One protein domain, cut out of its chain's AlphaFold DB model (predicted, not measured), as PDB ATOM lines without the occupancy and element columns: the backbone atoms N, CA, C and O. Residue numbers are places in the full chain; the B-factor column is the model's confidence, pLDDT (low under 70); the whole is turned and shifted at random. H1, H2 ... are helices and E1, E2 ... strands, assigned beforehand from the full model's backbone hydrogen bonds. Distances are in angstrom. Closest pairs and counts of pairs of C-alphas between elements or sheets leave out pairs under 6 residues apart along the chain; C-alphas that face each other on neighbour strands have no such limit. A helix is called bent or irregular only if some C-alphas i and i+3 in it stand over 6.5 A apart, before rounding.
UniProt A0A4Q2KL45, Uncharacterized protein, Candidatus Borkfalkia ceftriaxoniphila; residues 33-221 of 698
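What this domain is: This is residues 33 to 221 of the 698 residues of an uncharacterized protein of Candidatus Borkfalkia ceftriaxoniphila (UniProt A0A4Q2KL45). One sheet of eight strands is curled into a loose, nearly closed barrel, a folded sheet bent back on itself into two leaves that face each other: E1, E2 and E5 face E3, E6, E7 and E8, with the long E4 as hinge. H1 covers the outside of the barrel over E5, while H2 and H3 sit at the end where E1 ends and E6 begins. The printed part has 189 residues, running H1 E1 H2 E2 E3 E4 E5 H3 E6 E7 E8; the sheet's order is E1 E2 E5 E4 E3 E6 E7 E8, antiparallel throughout. Its class is mostly strand, with under half of the residues in named elements. It is compact, with a radius of gyration of the C-alphas of 16.7 A and spans of 45 by 37 by 28 A.

How they stand to each other: H1, residues 38 to 43, is on the sheet at a height over the sheet of 8.8 A, over E5, residues 143 to 148; their closest C-alphas are those of Val 38 and Lys 145, 6.0 A apart. E1, residues 67 to 74, and E2, residues 87 to 93, are antiparallel at 160 degrees, with N 69 and O 91 2.8 A apart. Between them in the chain, H2, residues 80 to 85, is not on the sheet and is irregular, with C-alphas 82 and 85 7.6 A apart. E2 is antiparallel to E5, with N 90 and O 146 2.8 A apart. E3, residues 108 to 115, and E4, residues 121 to 134, form a hairpin, with N 111 and O 125 2.9 A apart. E4 bends by 65 degrees at residue 131 and forms a hairpin with E5, with N 147 and O 130 2.8 A apart. E3 E4 E5 is a meander, each strand the antiparallel neighbour of the one before; with E2 it is a Greek key, E2 being the antiparallel neighbour of E5. H3, residues 159 to 162, only grazes the sheet. E6, residues 168 to 177, is antiparallel to E3, with N 110 and O 174 2.9 A apart. E7, residues 186 to 197, forms hairpins with E6, with N 170 and O 194 2.9 A apart, and with E8, residues 214 to 219, with N 195 and O 216 2.8 A apart; E6 E7 E8 is a second meander. The closest C-alphas of E1 and E7 are those of Leu 68 and Cys 190, 6.3 A apart. Every O i to N i+4 pair is within hydrogen-bond range in H1; H2 has 0 of 2, and 1 of 3 O i to N i+3 pairs, and H3 is too short for an i+4 pair.

Where its parts are: H1 begins at C-alpha 38, (25.874, 51.262, 40.466). E1 is 20.5 A long, E2 20.1 A, E3 20.9 A, E4 31.4 A, E6 25.5 A and E7 32.1 A. E8 ends at C-alpha 219, (9.687, 32.975, 42.592).

The domain as a whole: The two C-alphas farthest apart, those of Gly 181 and Asp 206, are 49.2 A apart. The printed part has no cut; its long links are H1 to E1, E2 to E3 and E7 to E8. The mean pLDDT of the printed part is 92.5, and no printed residue is under 70.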
ATOM      1  N   PHE A  33      32.320  46.738  32.300       88.06
ATOM      2  CA  PHE A  33      31.097  46.788  33.094       88.06
ATOM      3  C   PHE A  33      31.336  46.657  34.608       88.06
ATOM      4  O   PHE A  33      30.514  47.153  35.376       88.06
ATOM      5  N   ASP A  34      32.463  46.089  35.057       90.56
ATOM      6  CA  ASP A  34      32.833  46.045  36.482       90.56
ATOM      7  C   ASP A  34      32.996  47.469  37.062       90.56
ATOM      8  O   ASP A  34      32.772  47.681  38.251       90.56
ATOM      9  N   TYR A  35      33.333  48.459  36.226       89.69
ATOM     10  CA  TYR A  35      33.653  49.826  36.651       89.69
ATOM     11  C   TYR A  35      32.506  50.831  36.506       89.69
ATOM     12  O   TYR A  35      32.639  51.975  36.948       89.69
ATOM     13  N   VAL A  36      31.387  50.433  35.898       89.69
ATOM     14  CA  VAL A  36      30.214  51.308  35.777       89.69
ATOM     15  C   VAL A  36      29.612  51.544  37.163       89.69
ATOM     16  O   VAL A  36      29.497  50.621  37.976       89.69
ATOM     17  N   ASN A  37      29.275  52.803  37.454       92.94
ATOM     18  CA  ASN A  37      28.720  53.182  38.745       92.94
ATOM     19  C   ASN A  37      27.348  52.527  38.955       92.94
ATOM     20  O   ASN A  37      26.491  52.574  38.077       92.94
ATOM     21  N   VAL A  38      27.120  51.971  40.147       94.69
ATOM     22  CA  VAL A  38      25.874  51.262  40.466       94.69
ATOM     23  C   VAL A  38      24.637  52.159  40.352       94.69
ATOM     24  O   VAL A  38      23.584  51.689  39.936       94.69
ATOM     25  N   LEU A  39      24.743  53.449  40.688       93.81
ATOM     26  CA  LEU A  39      23.628  54.389  40.569       93.81
ATOM     27  C   LEU A  39      23.379  54.788  39.115       93.81
ATOM     28  O   LEU A  39      22.218  54.937  38.740       93.81
ATOM     29  N   ASP A  40      24.428  54.929  38.303       91.88
ATOM     30  CA  ASP A  40      24.283  55.205  36.867       91.88
ATOM     31  C   ASP A  40      23.579  54.030  36.173       91.88
ATOM     32  O   ASP A  40      22.643  54.240  35.401       91.88
ATOM     33  N   ASP A  41      23.968  52.795  36.514       89.75
ATOM     34  CA  ASP A  41      23.310  51.581  36.026       89.75
ATOM     35  C   ASP A  41      21.829  51.541  36.437       89.75
ATOM     36  O   ASP A  41      20.950  51.361  35.595       89.75
ATOM     37  N   LEU A  42      21.534  51.734  37.728       90.25
ATOM     38  CA  LEU A  42      20.165  51.655  38.237       90.25
ATOM     39  C   LEU A  42      19.281  52.780  37.680       90.25
ATOM     40  O   LEU A  42      18.227  52.501  37.119       90.25
ATOM     41  N   THR A  43      19.703  54.043  37.768       89.19
ATOM     42  CA  THR A  43      18.891  55.195  37.321       89.19
ATOM     43  C   THR A  43      18.776  55.312  35.799       89.19
ATOM     44  O   THR A  43      17.831  55.924  35.304       89.19
ATOM     45  N   GLY A  44      19.697  54.697  35.051       86.25
ATOM     46  CA  GLY A  44      19.599  54.536  33.602       86.25
ATOM     47  C   GLY A  44      18.663  53.406  33.154       86.25
ATOM     48  O   GLY A  44      18.436  53.257  31.952       86.25
ATOM     49  N   SER A  45      18.130  52.608  34.086       82.50
ATOM     50  CA  SER A  45      17.265  51.461  33.793       82.50
ATOM     51  C   SER A  45      15.773  51.798  33.881       82.50
ATOM     52  O   SER A  45      15.351  52.710  34.599       82.50
ATOM     53  N   THR A  46      14.965  51.028  33.151       79.75
ATOM     54  CA  THR A  46      13.501  51.048  33.246       79.75
ATOM     55  C   THR A  46      12.954  49.643  33.465       79.75
ATOM     56  O   THR A  46      13.531  48.675  32.959       79.75
ATOM     57  N   ASP A  47      11.828  49.539  34.166       74.44
ATOM     58  CA  ASP A  47      11.080  48.291  34.329       74.44
ATOM     59  C   ASP A  47      10.309  47.877  33.052       74.44
ATOM     60  O   ASP A  47      10.415  48.506  31.992       74.44
ATOM     61  N   ALA A  48       9.507  46.809  33.160       70.38
ATOM     62  CA  ALA A  48       8.695  46.267  32.065       70.38
ATOM     63  C   ALA A  48       7.663  47.260  31.509       70.38
ATOM     64  O   ALA A  48       7.297  47.184  30.335       70.38
ATOM     65  N   ASP A  49       7.188  48.157  32.370       78.19
ATOM     66  CA  ASP A  49       6.162  49.150  32.078       78.19
ATOM     67  C   ASP A  49       6.783  50.483  31.612       78.19
ATOM     68  O   ASP A  49       6.064  51.417  31.246       78.19
ATOM     69  N   GLY A  50       8.119  50.564  31.565       81.50
ATOM     70  CA  GLY A  50       8.881  51.741  31.159       81.50
ATOM     71  C   GLY A  50       9.091  52.765  32.276       81.50
ATOM     72  O   GLY A  50       9.504  53.891  31.986       81.50
ATOM     73  N   ASN A  51       8.819  52.413  33.535       84.38
ATOM     74  CA  ASN A  51       9.082  53.292  34.671       84.38
ATOM     75  C   ASN A  51      10.580  53.290  34.984       84.38
ATOM     76  O   ASN A  51      11.201  52.232  35.062       84.38
ATOM     77  N   ALA A  52      11.157  54.476  35.165       88.00
ATOM     78  CA  ALA A  52      12.545  54.616  35.591       88.00
ATOM     79  C   ALA A  52      12.729  54.148  37.040       88.00
ATOM     80  O   ALA A  52      11.818  54.287  37.859       88.00
ATOM     81  N   PHE A  53      13.922  53.648  37.363       88.44
ATOM     82  CA  PHE A  53      14.268  53.280  38.734       88.44
ATOM     83  C   PHE A  53      14.247  54.506  39.661       88.44
ATOM     84  O   PHE A  53      15.033  55.442  39.487       88.44
ATOM     85  N   ASP A  54      13.365  54.498  40.661       90.88
ATOM     86  CA  ASP A  54      13.236  55.591  41.623       90.88
ATOM     87  C   ASP A  54      13.977  55.276  42.929       90.88
ATOM     88  O   ASP A  54      13.551  54.460  43.746       90.88
ATOM     89  N   LEU A  55      15.080  55.990  43.163       91.69
ATOM     90  CA  LEU A  55      15.870  55.888  44.393       91.69
ATOM     91  C   LEU A  55      15.051  56.212  45.657       91.69
ATOM     92  O   LEU A  55      15.432  55.789  46.749       91.69
ATOM     93  N   SER A  56      13.945  56.956  45.540       91.69
ATOM     94  CA  SER A  56      13.090  57.316  46.677       91.69
ATOM     95  C   SER A  56      12.340  56.120  47.282       91.69
ATOM     96  O   SER A  56      11.980  56.158  48.462       91.69
ATOM     97  N   GLU A  57      12.179  55.029  46.525       91.88
ATOM     98  CA  GLU A  57      11.552  53.786  46.993       91.88
ATOM     99  C   GLU A  57      12.473  52.943  47.894       91.88
ATOM    100  O   GLU A  57      12.022  52.004  48.556       91.88
ATOM    101  N   TYR A  58      13.751  53.316  47.979       94.44
ATOM    102  CA  TYR A  58      14.805  52.573  48.667       94.44
ATOM    103  C   TYR A  58      15.469  53.411  49.782       94.44
ATOM    104  O   TYR A  58      16.658  53.712  49.698       94.44
ATOM    105  N   PRO A  59      14.737  53.833  50.833       96.38
ATOM    106  CA  PRO A  59      15.281  54.681  51.895       96.38
ATOM    107  C   PRO A  59      16.093  53.904  52.941       96.38
ATOM    108  O   PRO A  59      15.770  52.771  53.280       96.38
ATOM    109  N   TYR A  60      17.058  54.552  53.596       97.50
ATOM    110  CA  TYR A  60      17.704  53.953  54.768       97.50
ATOM    111  C   TYR A  60      16.695  53.478  55.825       97.50
ATOM    112  O   TYR A  60      15.711  54.150  56.142       97.50
ATOM    113  N   ASN A  61      16.980  52.317  56.400       96.94
ATOM    114  CA  ASN A  61      16.227  51.709  57.481       96.94
ATOM    115  C   ASN A  61      17.166  50.828  58.313       96.94
ATOM    116  O   ASN A  61      17.612  49.776  57.856       96.94
ATOM    117  N   GLU A  62      17.410  51.235  59.558       93.00
ATOM    118  CA  GLU A  62      18.290  50.536  60.507       93.00
ATOM    119  C   GLU A  62      17.849  49.092  60.790       93.00
ATOM    120  O   GLU A  62      18.682  48.231  61.051       93.00
ATOM    121  N   ASN A  63      16.546  48.809  60.680       93.31
ATOM    122  CA  ASN A  63      15.970  47.471  60.856       93.31
ATOM    123  C   ASN A  63      15.700  46.768  59.516       93.31
ATOM    124  O   ASN A  63      14.978  45.769  59.456       93.31
ATOM    125  N   GLY A  64      16.189  47.337  58.415       91.81
ATOM    126  CA  GLY A  64      16.028  46.769  57.090       91.81
ATOM    127  C   GLY A  64      16.893  45.524  56.887       91.81
ATOM    128  O   GLY A  64      17.897  45.313  57.560       91.81
ATOM    129  N   ARG A  65      16.506  44.700  55.912       92.56
ATOM    130  CA  ARG A  65      17.269  43.531  55.449       92.56
ATOM    131  C   ARG A  65      17.781  43.817  54.042       92.56
ATOM    132  O   ARG A  65      17.065  44.472  53.285       92.56
ATOM    133  N   VAL A  66      18.969  43.318  53.696       94.25
ATOM    134  CA  VAL A  66      19.470  43.367  52.315       94.25
ATOM    135  C   VAL A  66      18.462  42.712  51.375       94.25
ATOM    136  O   VAL A  66      17.841  41.701  51.713       94.25
ATOM    137  N   GLN A  67      18.276  43.321  50.210       94.44
ATOM    138  CA  GLN A  67      17.397  42.835  49.156       94.44
ATOM    139  C   GLN A  67      18.162  42.797  47.842       94.44
ATOM    140  O   GLN A  67      18.903  43.726  47.518       94.44
ATOM    141  N   LEU A  68      17.954  41.737  47.069       93.75
ATOM    142  CA  LEU A  68      18.364  41.707  45.676       93.75
ATOM    143  C   LEU A  68      17.435  42.632  44.883       93.75
ATOM    144  O   LEU A  68      16.220  42.450  44.891       93.75
ATOM    145  N   VAL A  69      18.013  43.634  44.229       92.38
ATOM    146  CA  VAL A  69      17.308  44.535  43.310       92.38
ATOM    147  C   VAL A  69      17.095  43.825  41.980       92.38
ATOM    148  O   VAL A  69      15.978  43.769  41.480       92.38
ATOM    149  N   THR A  70      18.167  43.268  41.413       89.25
ATOM    150  CA  THR A  70      18.117  42.486  40.175       89.25
ATOM    151  C   THR A  70      19.384  41.649  40.005       89.25
ATOM    152  O   THR A  70      20.456  42.002  40.503       89.25
ATOM    153  N   LEU A  71      19.265  40.561  39.248       93.62
ATOM    154  CA  LEU A  71      20.379  39.842  38.635       93.62
ATOM    155  C   LEU A  71      20.473  40.292  37.179       93.62
ATOM    156  O   LEU A  71      19.436  40.347  36.530       93.62
ATOM    157  N   ILE A  72      21.665  40.594  36.662       91.69
ATOM    158  CA  ILE A  72      21.903  41.016  35.272       91.69
ATOM    159  C   ILE A  72      22.815  40.025  34.555       91.69
ATOM    160  O   ILE A  72      23.940  39.783  34.991       91.69
ATOM    161  N   GLU A  73      22.350  39.507  33.419       92.44
ATOM    162  CA  GLU A  73      23.192  38.807  32.452       92.44
ATOM    163  C   GLU A  73      23.860  39.823  31.519       92.44
ATOM    164  O   GLU A  73      23.193  40.591  30.824       92.44
ATOM    165  N   TYR A  74      25.188  39.798  31.468       91.06
ATOM    166  CA  TYR A  74      25.972  40.680  30.616       91.06
ATOM    167  C   TYR A  74      26.600  39.894  29.466       91.06
ATOM    168  O   TYR A  74      27.298  38.909  29.691       91.06
ATOM    169  N   CYS A  75      26.374  40.355  28.232       89.38
ATOM    170  CA  CYS A  75      27.116  39.946  27.033       89.38
ATOM    171  C   CYS A  75      27.201  38.431  26.758       89.38
ATOM    172  O   CYS A  75      28.189  37.950  26.198       89.38
ATOM    173  N   TYR A  76      26.163  37.661  27.099       92.19
ATOM    174  CA  TYR A  76      26.078  36.282  26.625       92.19
ATOM    175  C   TYR A  76      25.969  36.243  25.095       92.19
ATOM    176  O   TYR A  76      25.176  36.974  24.502       92.19
ATOM    177  N   SER A  77      26.698  35.323  24.459       90.69
ATOM    178  CA  SER A  77      26.533  34.985  23.042       90.69
ATOM    179  C   SER A  77      26.335  33.484  22.850       90.69
ATOM    180  O   SER A  77      26.873  32.662  23.595       90.69
ATOM    181  N   TYR A  78      25.593  33.103  21.808       88.56
ATOM    182  CA  TYR A  78      25.497  31.705  21.381       88.56
ATOM    183  C   TYR A  78      26.833  31.169  20.843       88.56
ATOM    184  O   TYR A  78      27.062  29.961  20.880       88.56
ATOM    185  N   ALA A  79      27.709  32.049  20.348       88.38
ATOM    186  CA  ALA A  79      29.025  31.692  19.849       88.38
ATOM    187  C   ALA A  79      30.041  31.721  20.999       88.38
ATOM    188  O   ALA A  79      30.321  32.777  21.565       88.38
ATOM    189  N   ALA A  80      30.607  30.562  21.352       88.50
ATOM    190  CA  ALA A  80      31.499  30.427  22.509       88.50
ATOM    191  C   ALA A  80      32.710  31.379  22.454       88.50
ATOM    192  O   ALA A  80      33.072  31.986  23.458       88.50
ATOM    193  N   ASN A  81      33.279  31.596  21.266       87.50
ATOM    194  CA  ASN A  81      34.395  32.520  21.045       87.50
ATOM    195  C   ASN A  81      34.031  34.008  21.236       87.50
ATOM    196  O   ASN A  81      34.929  34.844  21.255       87.50
ATOM    197  N   MET A  82      32.744  34.344  21.364       86.06
ATOM    198  CA  MET A  82      32.253  35.701  21.638       86.06
ATOM    199  C   MET A  82      31.861  35.909  23.109       86.06
ATOM    200  O   MET A  82      31.436  36.998  23.480       86.06
ATOM    201  N   ARG A  83      32.028  34.898  23.971       87.50
ATOM    202  CA  ARG A  83      31.670  34.970  25.399       87.50
ATOM    203  C   ARG A  83      32.750  35.602  26.282       87.50
ATOM    204  O   ARG A  83      32.620  35.561  27.496       87.50
ATOM    205  N   GLY A  84      33.790  36.217  25.713       84.94
ATOM    206  CA  GLY A  84      34.887  36.820  26.491       84.94
ATOM    207  C   GLY A  84      34.426  37.872  27.511       84.94
ATOM    208  O   GLY A  84      35.016  37.989  28.579       84.94
ATOM    209  N   ASN A  85      33.323  38.569  27.221       87.62
ATOM    210  CA  ASN A  85      32.737  39.565  28.121       87.62
ATOM    211  C   ASN A  85      31.599  39.014  28.991       87.62
ATOM    212  O   ASN A  85      31.080  39.757  29.818       87.62
ATOM    213  N   TYR A  86      31.206  37.746  28.829       91.38
ATOM    214  CA  TYR A  86      30.087  37.177  29.575       91.38
ATOM    215  C   TYR A  86      30.324  37.263  31.087       91.38
ATOM    216  O   TYR A  86      31.429  36.978  31.567       91.38
ATOM    217  N   ALA A  87      29.292  37.675  31.819       93.31
ATOM    218  CA  ALA A  87      29.261  37.677  33.276       93.31
ATOM    219  C   ALA A  87      27.823  37.787  33.800       93.31
ATOM    220  O   ALA A  87      26.921  38.244  33.095       93.31
ATOM    221  N   VAL A  88      27.641  37.411  35.063       95.62
ATOM    222  CA  VAL A  88      26.408  37.617  35.825       95.62
ATOM    223  C   VAL A  88      26.699  38.602  36.955       95.62
ATOM    224  O   VAL A  88      27.700  38.453  37.659       95.62
ATOM    225  N   TYR A  89      25.843  39.607  37.119       96.50
ATOM    226  CA  TYR A  89      25.969  40.637  38.152       96.50
ATOM    227  C   TYR A  89      24.763  40.631  39.079       96.50
ATOM    228  O   TYR A  89      23.635  40.436  38.632       96.50
ATOM    229  N   LEU A  90      25.000  40.903  40.354       97.31
ATOM    230  CA  LEU A  90      23.986  41.041  41.387       97.31
ATOM    231  C   LEU A  90      23.989  42.479  41.902       97.31
ATOM    232  O   LEU A  90      25.041  43.020  42.255       97.31
ATOM    233  N   TYR A  91      22.804  43.084  41.934       96.44
ATOM    234  CA  TYR A  91      22.583  44.423  42.465       96.44
ATOM    235  C   TYR A  91      21.827  44.311  43.774       96.44
ATOM    236  O   TYR A  91      20.738  43.741  43.811       96.44
ATOM    237  N   PHE A  92      22.380  44.875  44.839       96.81
ATOM    238  CA  PHE A  92      21.788  44.811  46.167       96.81
ATOM    239  C   PHE A  92      21.372  46.182  46.653       96.81
ATOM    240  O   PHE A  92      22.069  47.168  46.427       96.81
ATOM    241  N   TYR A  93      20.275  46.200  47.393       97.06
ATOM    242  CA  TYR A  93      19.846  47.295  48.238       97.06
ATOM    243  C   TYR A  93      20.102  46.914  49.700       97.06
ATOM    244  O   TYR A  93      19.571  45.922  50.200       97.06
ATOM    245  N   ASN A  94      20.931  47.700  50.378       97.38
ATOM    246  CA  ASN A  94      21.335  47.543  51.769       97.38
ATOM    247  C   ASN A  94      20.753  48.682  52.627       97.38
ATOM    248  O   ASN A  94      21.446  49.664  52.906       97.38
ATOM    249  N   PRO A  95      19.496  48.561  53.085       97.25
ATOM    250  CA  PRO A  95      18.812  49.623  53.824       97.25
ATOM    251  C   PRO A  95      19.529  50.049  55.107       97.25
ATOM    252  O   PRO A  95      19.379  51.187  55.542       97.25
ATOM    253  N   THR A  96      20.308  49.164  55.732       96.38
ATOM    254  CA  THR A  96      20.975  49.479  57.003       96.38
ATOM    255  C   THR A  96      22.119  50.481  56.844       96.38
ATOM    256  O   THR A  96      22.552  51.072  57.828       96.38
ATOM    257  N   GLY A  97      22.660  50.638  55.628       95.62
ATOM    258  CA  GLY A  97      23.858  51.440  55.370       95.62
ATOM    259  C   GLY A  97      25.147  50.894  56.005       95.62
ATOM    260  O   GLY A  97      26.208  51.503  55.828       95.62
ATOM    261  N   ARG A  98      25.096  49.749  56.713       96.25
ATOM    262  CA  ARG A  98      26.288  49.073  57.249       96.25
ATOM    263  C   ARG A  98      27.223  48.714  56.099       96.25
ATOM    264  O   ARG A  98      26.781  48.277  55.039       96.25
ATOM    265  N   GLU A  99      28.520  48.920  56.290       97.31
ATOM    266  CA  GLU A  99      29.497  48.645  55.242       97.31
ATOM    267  C   GLU A  99      29.720  47.134  55.091       97.31
ATOM    268  O   GLU A  99      30.080  46.465  56.058       97.31
ATOM    269  N   ILE A 100      29.509  46.612  53.881       97.81
ATOM    270  CA  ILE A 100      29.860  45.234  53.514       97.81
ATOM    271  C   ILE A 100      31.385  45.148  53.376       97.81
ATOM    272  O   ILE A 100      32.003  46.055  52.808       97.81
ATOM    273  N   ASP A 101      32.003  44.084  53.888       97.25
ATOM    274  CA  ASP A 101      33.416  43.799  53.629       97.25
ATOM    275  C   ASP A 101      33.571  43.256  52.207       97.25
ATOM    276  O   ASP A 101      33.485  42.060  51.943       97.25
ATOM    277  N   THR A 102      33.790  44.175  51.274       96.06
ATOM    278  CA  THR A 102      33.871  43.911  49.836       96.06
ATOM    279  C   THR A 102      35.095  43.104  49.405       96.06
ATOM    280  O   THR A 102      35.170  42.721  48.241       96.06
ATOM    281  N   SER A 103      36.071  42.899  50.294       93.38
ATOM    282  CA  SER A 103      37.265  42.084  50.029       93.38
ATOM    283  C   SER A 103      37.142  40.644  50.514       93.38
ATOM    284  O   SER A 103      38.012  39.833  50.208       93.38
ATOM    285  N   SER A 104      36.095  40.320  51.274       94.62
ATOM    286  CA  SER A 104      35.952  38.995  51.861       94.62
ATOM    287  C   SER A 104      35.479  37.961  50.840       94.62
ATOM    288  O   SER A 104      34.477  38.169  50.152       94.62
ATOM    289  N   ILE A 105      36.160  36.812  50.823       92.06
ATOM    290  CA  ILE A 105      35.760  35.604  50.083       92.06
ATOM    291  C   ILE A 105      34.472  34.971  50.636       92.06
ATOM    292  O   ILE A 105      33.868  34.121  49.996       92.06
ATOM    293  N   LEU A 106      34.023  35.399  51.822       96.00
ATOM    294  CA  LEU A 106      32.786  34.921  52.445       96.00
ATOM    295  C   LEU A 106      31.526  35.529  51.820       96.00
ATOM    296  O   LEU A 106      30.419  35.148  52.190       96.00
ATOM    297  N   ASN A 107      31.674  36.484  50.896       97.94
ATOM    298  CA  ASN A 107      30.548  36.948  50.100       97.94
ATOM    299  C   ASN A 107      30.296  35.940  48.975       97.94
ATOM    300  O   ASN A 107      31.081  35.871  48.027       97.94
ATOM    301  N   VAL A 108      29.205  35.182  49.061       97.69
ATOM    302  CA  VAL A 108      28.875  34.133  48.084       97.69
ATOM    303  C   VAL A 108      27.414  34.206  47.642       97.69
ATOM    304  O   VAL A 108      26.560  34.751  48.335       97.69
ATOM    305  N   ALA A 109      27.104  33.648  46.476       98.12
ATOM    306  CA  ALA A 109      25.742  33.471  45.979       98.12
ATOM    307  C   ALA A 109      25.474  32.001  45.653       98.12
ATOM    308  O   ALA A 109      26.325  31.335  45.066       98.12
ATOM    309  N   GLN A 110      24.290  31.500  46.005       98.44
ATOM    310  CA  GLN A 110      23.936  30.092  45.826       98.44
ATOM    311  C   GLN A 110      23.021  29.885  44.613       98.44
ATOM    312  O   GLN A 110      21.842  30.267  44.630       98.44
ATOM    313  N   PHE A 111      23.549  29.226  43.581       98.19
ATOM    314  CA  PHE A 111      22.868  28.987  42.307       98.19
ATOM    315  C   PHE A 111      22.582  27.509  42.059       98.19
ATOM    316  O   PHE A 111      23.373  26.646  42.437       98.19
ATOM    317  N   ALA A 112      21.486  27.217  41.356       97.19
ATOM    318  CA  ALA A 112      21.265  25.877  40.825       97.19
ATOM    319  C   ALA A 112      22.249  25.569  39.689       97.19
ATOM    320  O   ALA A 112      22.365  26.318  38.712       97.19
ATOM    321  N   VAL A 113      22.893  24.412  39.789       96.56
ATOM    322  CA  VAL A 113      23.807  23.863  38.781       96.56
ATOM    323  C   VAL A 113      23.268  22.570  38.158       96.56
ATOM    324  O   VAL A 113      23.679  22.198  37.060       96.56
ATOM    325  N   GLY A 114      22.294  21.916  38.791       95.19
ATOM    326  CA  GLY A 114      21.621  20.720  38.280       95.19
ATOM    327  C   GLY A 114      20.141  20.959  37.996       95.19
ATOM    328  O   GLY A 114      19.490  21.735  38.700       95.19
ATOM    329  N   TYR A 115      19.603  20.279  36.976       93.94
ATOM    330  CA  TYR A 115      18.167  20.249  36.696       93.94
ATOM    331  C   TYR A 115      17.708  18.839  36.323       93.94
ATOM    332  O   TYR A 115      18.282  18.201  35.436       93.94
ATOM    333  N   ASN A 116      16.599  18.405  36.919       91.31
ATOM    334  CA  ASN A 116      15.993  17.116  36.603       91.31
ATOM    335  C   ASN A 116      15.238  17.142  35.256       91.31
ATOM    336  O   ASN A 116      15.069  18.185  34.623       91.31
ATOM    337  N   GLU A 117      14.699  15.995  34.828       88.94
ATOM    338  CA  GLU A 117      13.962  15.863  33.556       88.94
ATOM    339  C   GLU A 117      12.747  16.801  33.420       88.94
ATOM    340  O   GLU A 117      12.325  17.117  32.307       88.94
ATOM    341  N   LYS A 118      12.169  17.255  34.539       86.75
ATOM    342  CA  LYS A 118      11.041  18.202  34.562       86.75
ATOM    343  C   LYS A 118      11.502  19.663  34.545       86.75
ATOM    344  O   LYS A 118      10.661  20.560  34.550       86.75
ATOM    345  N   GLY A 119      12.811  19.901  34.533       88.62
ATOM    346  CA  GLY A 119      13.419  21.221  34.591       88.62
ATOM    347  C   GLY A 119      13.377  21.856  35.980       88.62
ATOM    348  O   GLY A 119      13.544  23.066  36.078       88.62
ATOM    349  N   SER A 120      13.125  21.106  37.054       91.75
ATOM    350  CA  SER A 120      13.273  21.641  38.415       91.75
ATOM    351  C   SER A 120      14.733  21.532  38.860       91.75
ATOM    352  O   SER A 120      15.359  20.524  38.519       91.75
ATOM    353  N   PRO A 121      15.264  22.510  39.618       95.50
ATOM    354  CA  PRO A 121      16.594  22.402  40.204       95.50
ATOM    355  C   PRO A 121      16.766  21.102  40.997       95.50
ATOM    356  O   PRO A 121      15.869  20.715  41.753       95.50
ATOM    357  N   ASP A 122      17.898  20.426  40.813       96.00
ATOM    358  CA  ASP A 122      18.250  19.206  41.548       96.00
ATOM    359  C   ASP A 122      19.680  19.183  42.108       96.00
ATOM    360  O   ASP A 122      20.049  18.211  42.767       96.00
ATOM    361  N   ASP A 123      20.445  20.263  41.930       97.44
ATOM    362  CA  ASP A 123      21.711  20.492  42.627       97.44
ATOM    363  C   ASP A 123      22.054  21.987  42.679       97.44
ATOM    364  O   ASP A 123      21.758  22.721  41.729       97.44
ATOM    365  N   TYR A 124      22.686  22.424  43.768       97.88
ATOM    366  CA  TYR A 124      23.073  23.812  44.038       97.88
ATOM    367  C   TYR A 124      24.549  23.927  44.448       97.88
ATOM    368  O   TYR A 124      25.101  23.023  45.080       97.88
ATOM    369  N   GLU A 125      25.183  25.051  44.114       97.56
ATOM    370  CA  GLU A 125      26.563  25.396  44.488       97.56
ATOM    371  C   GLU A 125      26.664  26.868  44.921       97.56
ATOM    372  O   GLU A 125      25.903  27.719  44.448       97.56
ATOM    373  N   ASN A 126      27.617  27.167  45.809       96.44
ATOM    374  CA  ASN A 126      27.994  28.531  46.171       96.44
ATOM    375  C   ASN A 126      29.057  29.062  45.195       96.44
ATOM    376  O   ASN A 126      29.982  28.339  44.837       96.44
ATOM    377  N   PHE A 127      28.941  30.331  44.809       97.38
ATOM    378  CA  PHE A 127      29.878  31.047  43.941       97.38
ATOM    379  C   PHE A 127      30.353  32.321  44.636       97.38
ATOM    380  O   PHE A 127      29.523  33.094  45.119       97.38
ATOM    381  N   GLU A 128      31.663  32.567  44.659       97.19
ATOM    382  CA  GLU A 128      32.241  33.784  45.238       97.19
ATOM    383  C   GLU A 128      31.773  35.049  44.501       97.19
ATOM    384  O   GLU A 128      31.511  35.056  43.291       97.19
ATOM    385  N   LEU A 129      31.653  36.148  45.244       97.94
ATOM    386  CA  LEU A 129      31.233  37.442  44.725       97.94
ATOM    387  C   LEU A 129      32.404  38.419  44.676       97.94
ATOM    388  O   LEU A 129      32.924  38.863  45.698       97.94
ATOM    389  N   LYS A 130      32.743  38.866  43.465       96.38
ATOM    390  CA  LYS A 130      33.710  39.941  43.245       96.38
ATOM    391  C   LYS A 130      33.013  41.290  43.336       96.38
ATOM    392  O   LYS A 130      32.096  41.577  42.567       96.38
ATOM    393  N   PHE A 131      33.462  42.144  44.246       97.38
ATOM    394  CA  PHE A 131      32.969  43.514  44.331       97.38
ATOM    395  C   PHE A 131      33.291  44.319  43.062       97.38
ATOM    396  O   PHE A 131      34.421  44.290  42.572       97.38
ATOM    397  N   CYS A 132      32.304  45.072  42.566       96.62
ATOM    398  CA  CYS A 132      32.445  45.959  41.409       96.62
ATOM    399  C   CYS A 132      32.319  47.430  41.822       96.62
ATOM    400  O   CYS A 132      33.221  48.238  41.607       96.62
ATOM    401  N   ASN A 133      31.185  47.796  42.428       96.62
ATOM    402  CA  ASN A 133      30.881  49.187  42.755       96.62
ATOM    403  C   ASN A 133      29.886  49.301  43.921       96.62
ATOM    404  O   ASN A 133      29.097  48.389  44.165       96.62
ATOM    405  N   LYS A 134      29.894  50.436  44.629       97.25
ATOM    406  CA  LYS A 134      28.859  50.801  45.605       97.25
ATOM    407  C   LYS A 134      28.480  52.270  45.490       97.25
ATOM    408  O   LYS A 134      29.299  53.103  45.096       97.25
ATOM    409  N   SER A 135      27.261  52.593  45.897       97.50
ATOM    410  CA  SER A 135      26.794  53.971  45.962       97.50
ATOM    411  C   SER A 135      27.535  54.754  47.052       97.50
ATOM    412  O   SER A 135      27.919  54.217  48.094       97.50
ATOM    413  N   THR A 136      27.740  56.045  46.795       95.62
ATOM    414  CA  THR A 136      28.438  57.002  47.672       95.62
ATOM    415  C   THR A 136      27.586  58.269  47.843       95.62
ATOM    416  O   THR A 136      26.477  58.344  47.311       95.62
ATOM    417  N   GLY A 137      28.061  59.261  48.603       94.69
ATOM    418  CA  GLY A 137      27.318  60.508  48.840       94.69
ATOM    419  C   GLY A 137      26.060  60.286  49.684       94.69
ATOM    420  O   GLY A 137      26.110  59.557  50.672       94.69
ATOM    421  N   ASP A 138      24.935  60.878  49.279       94.69
ATOM    422  CA  ASP A 138      23.649  60.777  49.995       94.69
ATOM    423  C   ASP A 138      23.083  59.346  50.042       94.69
ATOM    424  O   ASP A 138      22.215  59.054  50.858       94.69
ATOM    425  N   TYR A 139      23.603  58.449  49.199       96.00
ATOM    426  CA  TYR A 139      23.237  57.033  49.135       96.00
ATOM    427  C   TYR A 139      24.394  56.119  49.561       96.00
ATOM    428  O   TYR A 139      24.450  54.961  49.155       96.00
ATOM    429  N   ASN A 140      25.369  56.609  50.332       97.25
ATOM    430  CA  ASN A 140      26.541  55.833  50.742       97.25
ATOM    431  C   ASN A 140      26.196  54.448  51.336       97.25
ATOM    432  O   ASN A 140      25.407  54.354  52.276       97.25
ATOM    433  N   ASN A 141      26.816  53.383  50.810       97.38
ATOM    434  CA  ASN A 141      26.592  51.981  51.212       97.38
ATOM    435  C   ASN A 141      25.143  51.474  51.056       97.38
ATOM    436  O   ASN A 141      24.796  50.450  51.649       97.38
ATOM    437  N   LEU A 142      24.292  52.173  50.303       97.56
ATOM    438  CA  LEU A 142      22.893  51.789  50.121       97.56
ATOM    439  C   LEU A 142      22.697  50.809  48.966       97.56
ATOM    440  O   LEU A 142      21.846  49.933  49.056       97.56
ATOM    441  N   PHE A 143      23.501  50.917  47.910       98.25
ATOM    442  CA  PHE A 143      23.470  50.037  46.753       98.25
ATOM    443  C   PHE A 143      24.844  49.448  46.477       98.25
ATOM    444  O   PHE A 143      25.856  50.147  46.563       98.25
ATOM    445  N   TYR A 144      24.869  48.173  46.108       98.25
ATOM    446  CA  TYR A 144      26.086  47.455  45.747       98.25
ATOM    447  C   TYR A 144      25.902  46.703  44.438       98.25
ATOM    448  O   TYR A 144      24.822  46.186  44.162       98.25
ATOM    449  N   LYS A 145      26.987  46.608  43.676       97.75
ATOM    450  CA  LYS A 145      27.131  45.788  42.478       97.75
ATOM    451  C   LYS A 145      28.242  44.776  42.724       97.75
ATOM    452  O   LYS A 145      29.378  45.164  43.011       97.75
ATOM    453  N   PHE A 146      27.910  43.501  42.582       97.94
ATOM    454  CA  PHE A 146      28.861  42.394  42.615       97.94
ATOM    455  C   PHE A 146      28.787  41.606  41.311       97.94
ATOM    456  O   PHE A 146      27.711  41.455  40.734       97.94
ATOM    457  N   ARG A 147      29.922  41.079  40.861       97.06
ATOM    458  CA  ARG A 147      30.009  40.088  39.791       97.06
ATOM    459  C   ARG A 147      30.135  38.704  40.411       97.06
ATOM    460  O   ARG A 147      30.941  38.508  41.316       97.06
ATOM    461  N   VAL A 148      29.393  37.741  39.882       97.19
ATOM    462  CA  VAL A 148      29.568  36.330  40.235       97.19
ATOM    463  C   VAL A 148      30.884  35.828  39.634       97.19
ATOM    464  O   VAL A 148      31.130  35.991  38.430       97.19
ATOM    465  N   GLN A 149      31.752  35.258  40.466       95.25
ATOM    466  CA  GLN A 149      32.963  34.579  40.015       95.25
ATOM    467  C   GLN A 149      32.596  33.153  39.619       95.25
ATOM    468  O   GLN A 149      32.336  32.303  40.459       95.25
ATOM    469  N   ASP A 150      32.509  32.938  38.309       93.19
ATOM    470  CA  ASP A 150      32.182  31.644  37.715       93.19
ATOM    471  C   ASP A 150      33.357  30.664  37.873       93.19
ATOM    472  O   ASP A 150      34.522  31.054  37.733       93.19
ATOM    473  N   HIS A 151      33.043  29.392  38.108       92.44
ATOM    474  CA  HIS A 151      33.993  28.283  38.195       92.44
ATOM    475  C   HIS A 151      33.440  27.059  37.463       92.44
ATOM    476  O   HIS A 151      32.254  26.978  37.146       92.44
ATOM    477  N   GLU A 152      34.305  26.089  37.168       94.25
ATOM    478  CA  GLU A 152      33.858  24.806  36.622       94.25
ATOM    479  C   GLU A 152      33.243  23.955  37.740       94.25
ATOM    480  O   GLU A 152      33.942  23.545  38.666       94.25
ATOM    481  N   SER A 153      31.937  23.683  37.655       93.38
ATOM    482  CA  SER A 153      31.253  22.756  38.568       93.38
ATOM    483  C   SER A 153      31.715  21.308  38.347       93.38
ATOM    484  O   SER A 153      32.425  20.993  37.388       93.38
ATOM    485  N   ALA A 154      31.238  20.374  39.177       89.75
ATOM    486  CA  ALA A 154      31.607  18.953  39.097       89.75
ATOM    487  C   ALA A 154      31.336  18.281  37.729       89.75
ATOM    488  O   ALA A 154      31.955  17.266  37.404       89.75
ATOM    489  N   ASP A 155      30.430  18.827  36.910       90.81
ATOM    490  CA  ASP A 155      30.158  18.356  35.545       90.81
ATOM    491  C   ASP A 155      31.085  18.959  34.469       90.81
ATOM    492  O   ASP A 155      30.879  18.708  33.276       90.81
ATOM    493  N   GLY A 156      32.101  19.726  34.878       93.44
ATOM    494  CA  GLY A 156      33.103  20.347  34.010       93.44
ATOM    495  C   GLY A 156      32.571  21.524  33.195       93.44
ATOM    496  O   GLY A 156      33.093  21.791  32.114       93.44
ATOM    497  N   LYS A 157      31.495  22.175  33.652       93.38
ATOM    498  CA  LYS A 157      30.885  23.321  32.970       93.38
ATOM    499  C   LYS A 157      30.886  24.560  33.846       93.38
ATOM    500  O   LYS A 157      30.566  24.495  35.030       93.38
ATOM    501  N   THR A 158      31.125  25.688  33.197       94.25
ATOM    502  CA  THR A 158      30.862  27.036  33.716       94.25
ATOM    503  C   THR A 158      29.374  27.396  33.611       94.25
ATOM    504  O   THR A 158      28.613  26.758  32.866       94.25
ATOM    505  N   MET A 159      28.934  28.469  34.276       94.12
ATOM    506  CA  MET A 159      27.570  28.993  34.105       94.12
ATOM    507  C   MET A 159      27.254  29.289  32.632       94.12
ATOM    508  O   MET A 159      26.164  28.968  32.150       94.12
ATOM    509  N   ALA A 160      28.211  29.860  31.893       92.06
ATOM    510  CA  ALA A 160      28.051  30.210  30.476       92.06
ATOM    511  C   ALA A 160      27.768  28.995  29.575       92.06
ATOM    512  O   ALA A 160      27.154  29.117  28.511       92.06
ATOM    513  N   GLU A 161      28.266  27.824  29.960       92.62
ATOM    514  CA  GLU A 161      28.114  26.575  29.214       92.62
ATOM    515  C   GLU A 161      26.866  25.799  29.629       92.62
ATOM    516  O   GLU A 161      26.333  25.023  28.833       92.62
ATOM    517  N   ARG A 162      26.387  26.024  30.857       91.19
ATOM    518  CA  ARG A 162      25.198  25.376  31.415       91.19
ATOM    519  C   ARG A 162      23.901  25.914  30.812       91.19
ATOM    520  O   ARG A 162      22.948  25.160  30.615       91.19
ATOM    521  N   VAL A 163      23.854  27.209  30.516       91.81
ATOM    522  CA  VAL A 163      22.626  27.868  30.063       91.81
ATOM    523  C   VAL A 163      22.269  27.558  28.602       91.81
ATOM    524  O   VAL A 163      23.123  27.399  27.730       91.81
ATOM    525  N   ASN A 164      20.967  27.508  28.301       89.75
ATOM    526  CA  ASN A 164      20.471  27.296  26.941       89.75
ATOM    527  C   ASN A 164      20.486  28.612  26.153       89.75
ATOM    528  O   ASN A 164      19.860  29.582  26.565       89.75
ATOM    529  N   SER A 165      21.126  28.651  24.980       87.69
ATOM    530  CA  SER A 165      21.245  29.881  24.179       87.69
ATOM    531  C   SER A 165      19.910  30.546  23.820       87.69
ATOM    532  O   SER A 165      19.871  31.769  23.696       87.69
ATOM    533  N   ASN A 166      18.820  29.781  23.695       87.25
ATOM    534  CA  ASN A 166      17.493  30.317  23.380       87.25
ATOM    535  C   ASN A 166      16.790  30.946  24.594       87.25
ATOM    536  O   ASN A 166      15.969  31.845  24.416       87.25
ATOM    537  N   ALA A 167      17.067  30.446  25.799       92.44
ATOM    538  CA  ALA A 167      16.489  30.917  27.054       92.44
ATOM    539  C   ALA A 167      17.412  30.525  28.216       92.44
ATOM    540  O   ALA A 167      17.476  29.356  28.603       92.44
ATOM    541  N   ARG A 168      18.152  31.496  28.744       95.44
ATOM    542  CA  ARG A 168      19.216  31.278  29.727       95.44
ATOM    543  C   ARG A 168      18.641  31.465  31.107       95.44
ATOM    544  O   ARG A 168      18.061  32.506  31.395       95.44
ATOM    545  N   ARG A 169      18.734  30.420  31.914       95.50
ATOM    546  CA  ARG A 169      18.047  30.324  33.191       95.50
ATOM    547  C   ARG A 169      19.063  30.321  34.323       95.50
ATOM    548  O   ARG A 169      20.013  29.544  34.272       95.50
ATOM    549  N   TYR A 170      18.812  31.153  35.326       96.88
ATOM    550  CA  TYR A 170      19.584  31.237  36.560       96.88
ATOM    551  C   TYR A 170      18.629  31.139  37.745       96.88
ATOM    552  O   TYR A 170      17.786  32.015  37.927       96.88
ATOM    553  N   ASP A 171      18.749  30.091  38.549       97.38
ATOM    554  CA  ASP A 171      17.982  29.935  39.786       97.38
ATOM    555  C   ASP A 171      18.876  30.322  40.960       97.38
ATOM    556  O   ASP A 171      19.791  29.582  41.316       97.38
ATOM    557  N   LEU A 172      18.625  31.502  41.523       97.88
ATOM    558  CA  LEU A 172      19.351  32.069  42.654       97.88
ATOM    559  C   LEU A 172      18.517  31.885  43.921       97.88
ATOM    560  O   LEU A 172      17.418  32.429  44.040       97.88
ATOM    561  N   SER A 173      19.043  31.117  44.868       97.56
ATOM    562  CA  SER A 173      18.350  30.812  46.123       97.56
ATOM    563  C   SER A 173      18.627  31.859  47.202       97.56
ATOM    564  O   SER A 173      17.691  32.459  47.744       97.56
ATOM    565  N   SER A 174      19.899  32.134  47.473       97.50
ATOM    566  CA  SER A 174      20.316  33.082  48.499       97.50
ATOM    567  C   SER A 174      21.679  33.706  48.202       97.50
ATOM    568  O   SER A 174      22.367  33.329  47.247       97.50
ATOM    569  N   VAL A 175      22.024  34.716  48.998       98.06
ATOM    570  CA  VAL A 175      23.324  35.389  48.976       98.06
ATOM    571  C   VAL A 175      23.819  35.577  50.402       98.06
ATOM    572  O   VAL A 175      23.103  36.109  51.248       98.06
ATOM    573  N   GLU A 176      25.063  35.200  50.649       98.12
ATOM    574  CA  GLU A 176      25.746  35.417  51.916       98.12
ATOM    575  C   GLU A 176      26.593  36.681  51.797       98.12
ATOM    576  O   GLU A 176      27.369  36.830  50.852       98.12
ATOM    577  N   LEU A 177      26.422  37.621  52.728       98.00
ATOM    578  CA  LEU A 177      27.185  38.870  52.755       98.00
ATOM    579  C   LEU A 177      27.694  39.146  54.166       98.00
ATOM    580  O   LEU A 177      26.933  39.074  55.137       98.00
ATOM    581  N   ILE A 178      28.968  39.516  54.271       97.25
ATOM    582  CA  ILE A 178      29.623  39.844  55.539       97.25
ATOM    583  C   ILE A 178      29.801  41.356  55.682       97.25
ATOM    584  O   ILE A 178      30.221  42.051  54.757       97.25
ATOM    585  N   TYR A 179      29.467  41.893  56.854       96.38
ATOM    586  CA  TYR A 179      29.730  43.297  57.164       96.38
ATOM    587  C   TYR A 179      31.120  43.467  57.767       96.38
ATOM    588  O   TYR A 179      31.614  42.589  58.470       96.38
ATOM    589  N   LYS A 180      31.736  44.633  57.551       94.69
ATOM    590  CA  LYS A 180      33.011  44.954  58.198       94.69
ATOM    591  C   LYS A 180      32.892  44.848  59.717       94.69
ATOM    592  O   LYS A 180      32.034  45.494  60.322       94.69
ATOM    593  N   GLY A 181      33.808  44.087  60.309       91.62
ATOM    594  CA  GLY A 181      33.876  43.838  61.748       91.62
ATOM    595  C   GLY A 181      33.061  42.633  62.230       91.62
ATOM    596  O   GLY A 181      33.237  42.244  63.381       91.62
ATOM    597  N   ASP A 182      32.219  42.030  61.385       94.38
ATOM    598  CA  ASP A 182      31.565  40.755  61.698       94.38
ATOM    599  C   ASP A 182      32.540  39.596  61.375       94.38
ATOM    600  O   ASP A 182      33.393  39.731  60.500       94.38
ATOM    601  N   SER A 183      32.437  38.461  62.082       92.06
ATOM    602  CA  SER A 183      33.277  37.268  61.833       92.06
ATOM    603  C   SER A 183      32.634  36.245  60.892       92.06
ATOM    604  O   SER A 183      33.301  35.337  60.410       92.06
ATOM    605  N   LEU A 184      31.325  36.366  60.667       95.44
ATOM    606  CA  LEU A 184      30.521  35.452  59.862       95.44
ATOM    607  C   LEU A 184      29.607  36.255  58.937       95.44
ATOM    608  O   LEU A 184      29.157  37.354  59.279       95.44
ATOM    609  N   ALA A 185      29.346  35.697  57.758       97.19
ATOM    610  CA  ALA A 185      28.378  36.252  56.827       97.19
ATOM    611  C   ALA A 185      26.944  36.056  57.343       97.19
ATOM    612  O   ALA A 185      26.680  35.227  58.211       97.19
ATOM    613  N   LYS A 186      26.008  36.829  56.789       97.25
ATOM    614  CA  LYS A 186      24.567  36.595  56.942       97.25
ATOM    615  C   LYS A 186      23.980  36.126  55.630       97.25
ATOM    616  O   LYS A 186      24.332  36.693  54.594       97.25
ATOM    617  N   ASP A 187      23.047  35.184  55.691       97.56
ATOM    618  CA  ASP A 187      22.394  34.630  54.516       97.56
ATOM    619  C   ASP A 187      21.052  35.326  54.216       97.56
ATOM    620  O   ASP A 187      20.130  35.475  55.037       97.56
ATOM    621  N   TYR A 188      20.938  35.812  52.987       96.19
ATOM    622  CA  TYR A 188      19.800  36.557  52.482       96.19
ATOM    623  C   TYR A 188      19.093  35.743  51.402       96.19
ATOM    624  O   TYR A 188      19.415  35.827  50.215       96.19
ATOM    625  N   GLY A 189      18.068  34.996  51.815       93.12
ATOM    626  CA  GLY A 189      17.134  34.339  50.904       93.12
ATOM    627  C   GLY A 189      16.486  35.359  49.966       93.12
ATOM    628  O   GLY A 189      15.727  36.227  50.407       93.12
ATOM    629  N   CYS A 190      16.811  35.265  48.679       87.62
ATOM    630  CA  CYS A 190      16.289  36.142  47.629       87.62
ATOM    631  C   CYS A 190      15.449  35.390  46.585       87.62
ATOM    632  O   CYS A 190      14.646  36.037  45.920       87.62
ATOM    633  N   GLY A 191      15.577  34.058  46.506       81.12
ATOM    634  CA  GLY A 191      14.632  33.119  45.891       81.12
ATOM    635  C   GLY A 191      14.020  33.567  44.562       81.12
ATOM    636  O   GLY A 191      12.841  33.920  44.519       81.12
ATOM    637  N   GLY A 192      14.780  33.495  43.464       92.69
ATOM    638  CA  GLY A 192      14.271  33.822  42.130       92.69
ATOM    639  C   GLY A 192      14.871  32.991  40.996       92.69
ATOM    640  O   GLY A 192      16.064  32.693  40.976       92.69
ATOM    641  N   THR A 193      14.036  32.672  40.012       95.38
ATOM    642  CA  THR A 193      14.424  32.109  38.718       95.38
ATOM    643  C   THR A 193      14.410  33.216  37.668       95.38
ATOM    644  O   THR A 193      13.351  33.754  37.343       95.38
ATOM    645  N   TYR A 194      15.574  33.527  37.108       94.81
ATOM    646  CA  TYR A 194      15.783  34.565  36.099       94.81
ATOM    647  C   TYR A 194      15.955  33.916  34.731       94.81
ATOM    648  O   TYR A 194      16.898  33.153  34.521       94.81
ATOM    649  N   THR A 195      15.057  34.214  33.794       94.81
ATOM    650  CA  THR A 195      15.090  33.665  32.432       94.81
ATOM    651  C   THR A 195      15.342  34.763  31.409       94.81
ATOM    652  O   THR A 195      14.466  35.575  31.118       94.81
ATOM    653  N   TYR A 196      16.529  34.736  30.812       93.19
ATOM    654  CA  TYR A 196      16.978  35.669  29.792       93.19
ATOM    655  C   TYR A 196      16.737  35.148  28.375       93.19
ATOM    656  O   TYR A 196      17.099  34.019  28.039       93.19
ATOM    657  N   LYS A 197      16.152  35.985  27.515       92.19
ATOM    658  CA  LYS A 197      15.933  35.713  26.081       92.19
ATOM    659  C   LYS A 197      16.467  36.862  25.235       92.19
ATOM    660  O   LYS A 197      16.564  37.987  25.709       92.19
ATOM    661  N   GLY A 198      16.782  36.583  23.973       90.44
ATOM    662  CA  GLY A 198      17.429  37.557  23.088       90.44
ATOM    663  C   GLY A 198      18.898  37.777  23.454       90.44
ATOM    664  O   GLY A 198      19.485  36.954  24.161       90.44
ATOM    665  N   TYR A 199      19.497  38.854  22.950       89.12
ATOM    666  CA  TYR A 199      20.919  39.161  23.134       89.12
ATOM    667  C   TYR A 199      21.140  40.659  23.335       89.12
ATOM    668  O   TYR A 199      20.398  41.483  22.789       89.12
ATOM    669  N   ALA A 200      22.192  41.000  24.083       87.06
ATOM    670  CA  ALA A 200      22.724  42.357  24.109       87.06
ATOM    671  C   ALA A 200      23.189  42.778  22.701       87.06
ATOM    672  O   ALA A 200      23.540  41.928  21.873       87.06
ATOM    673  N   ALA A 201      23.196  44.087  22.434       84.69
ATOM    674  CA  ALA A 201      23.638  44.633  21.151       84.69
ATOM    675  C   ALA A 201      25.054  44.132  20.803       84.69
ATOM    676  O   ALA A 201      25.944  44.162  21.650       84.69
ATOM    677  N   GLY A 202      25.247  43.621  19.584       85.56
ATOM    678  CA  GLY A 202      26.527  43.058  19.132       85.56
ATOM    679  C   GLY A 202      26.831  41.610  19.547       85.56
ATOM    680  O   GLY A 202      27.825  41.054  19.082       85.56
ATOM    681  N   TYR A 203      25.994  40.968  20.373       87.00
ATOM    682  CA  TYR A 203      26.217  39.586  20.851       87.00
ATOM    683  C   TYR A 203      25.264  38.545  20.246       87.00
ATOM    684  O   TYR A 203      25.454  37.336  20.442       87.00
ATOM    685  N   GLY A 204      24.252  39.006  19.506       85.94
ATOM    686  CA  GLY A 204      23.356  38.171  18.710       85.94
ATOM    687  C   GLY A 204      23.961  37.763  17.364       85.94
ATOM    688  O   GLY A 204      25.120  38.034  17.068       85.94
ATOM    689  N   SER A 205      23.167  37.095  16.524       85.62
ATOM    690  CA  SER A 205      23.608  36.684  15.180       85.62
ATOM    691  C   SER A 205      23.796  37.857  14.217       85.62
ATOM    692  O   SER A 205      24.497  37.723  13.217       85.62
ATOM    693  N   ASP A 206      23.138  38.980  14.504       85.69
ATOM    694  CA  ASP A 206      23.313  40.253  13.818       85.69
ATOM    695  C   ASP A 206      24.102  41.192  14.738       85.69
ATOM    696  O   ASP A 206      23.635  41.545  15.825       85.69
ATOM    697  N   ALA A 207      25.316  41.547  14.318       78.44
ATOM    698  CA  ALA A 207      26.231  42.369  15.101       78.44
ATOM    699  C   ALA A 207      25.790  43.842  15.181       78.44
ATOM    700  O   ALA A 207      26.178  44.534  16.120       78.44
ATOM    701  N   ASP A 208      24.963  44.300  14.238       83.50
ATOM    702  CA  ASP A 208      24.501  45.690  14.160       83.50
ATOM    703  C   ASP A 208      23.106  45.878  14.788       83.50
ATOM    704  O   ASP A 208      22.592  46.997  14.874       83.50
ATOM    705  N   ALA A 209      22.474  44.789  15.240       81.50
ATOM    706  CA  ALA A 209      21.166  44.840  15.872       81.50
ATOM    707  C   ALA A 209      21.219  45.520  17.249       81.50
ATOM    708  O   ALA A 209      22.119  45.293  18.063       81.50
ATOM    709  N   ALA A 210      20.182  46.312  17.534       83.00
ATOM    710  CA  ALA A 210      19.920  46.807  18.878       83.00
ATOM    711  C   ALA A 210      19.687  45.645  19.861       83.00
ATOM    712  O   ALA A 210      19.410  44.509  19.463       83.00
ATOM    713  N   THR A 211      19.768  45.940  21.161       82.94
ATOM    714  CA  THR A 211      19.490  44.942  22.200       82.94
ATOM    715  C   THR A 211      18.085  44.357  22.041       82.94
ATOM    716  O   THR A 211      17.104  45.071  21.833       82.94
ATOM    717  N   THR A 212      18.003  43.033  22.131       86.38
ATOM    718  CA  THR A 212      16.747  42.264  22.186       86.38
ATOM    719  C   THR A 212      16.616  41.522  23.514       86.38
ATOM    720  O   THR A 212      15.739  40.671  23.670       86.38
ATOM    721  N   LEU A 213      17.531  41.803  24.450       86.75
ATOM    722  CA  LEU A 213      17.625  41.126  25.730       86.75
ATOM    723  C   LEU A 213      16.397  41.445  26.588       86.75
ATOM    724  O   LEU A 213      16.049  42.604  26.791       86.75
ATOM    725  N   THR A 214      15.756  40.402  27.101       86.31
ATOM    726  CA  THR A 214      14.620  40.492  28.025       86.31
ATOM    727  C   THR A 214      14.820  39.497  29.159       86.31
ATOM    728  O   THR A 214      15.420  38.442  28.937       86.31
ATOM    729  N   CYS A 215      14.324  39.822  30.353       87.94
ATOM    730  CA  CYS A 215      14.388  38.959  31.530       87.94
ATOM    731  C   CYS A 215      12.990  38.742  32.110       87.94
ATOM    732  O   CYS A 215      12.259  39.701  32.345       87.94
ATOM    733  N   GLU A 216      12.633  37.489  32.360       90.25
ATOM    734  CA  GLU A 216      11.449  37.104  33.127       90.25
ATOM    735  C   GLU A 216      11.896  36.545  34.480       90.25
ATOM    736  O   GLU A 216      12.803  35.712  34.523       90.25
ATOM    737  N   VAL A 217      11.266  36.995  35.568       89.81
ATOM    738  CA  VAL A 217      11.600  36.569  36.934       89.81
ATOM    739  C   VAL A 217      10.396  35.893  37.573       89.81
ATOM    740  O   VAL A 217       9.306  36.467  37.598       89.81
ATOM    741  N   THR A 218      10.600  34.692  38.110       92.00
ATOM    742  CA  THR A 218       9.596  33.956  38.893       92.00
ATOM    743  C   THR A 218      10.152  33.562  40.253       92.00
ATOM    744  O   THR A 218      11.357  33.373  40.391       92.00
ATOM    745  N   ASP A 219       9.282  33.391  41.247       92.88
ATOM    746  CA  ASP A 219       9.687  32.975  42.592       92.88
ATOM    747  C   ASP A 219      10.335  31.578  42.571       92.88
ATOM    748  O   ASP A 219       9.800  30.639  41.971       92.88
ATOM    749  N   LEU A 220      11.460  31.437  43.275       94.38
ATOM    750  CA  LEU A 220      12.086  30.151  43.582       94.38
ATOM    751  C   LEU A 220      11.829  29.821  45.054       94.38
ATOM    752  O   LEU A 220      12.147  30.613  45.939       94.38
ATOM    753  N   GLU A 221      11.257  28.650  45.322       95.00
ATOM    754  CA  GLU A 221      11.028  28.191  46.692       95.00
ATOM    755  C   GLU A 221      12.345  27.768  47.349       95.00
ATOM    756  O   GLU A 221      13.091  26.951  46.805       95.00
TER     757      GLU A 221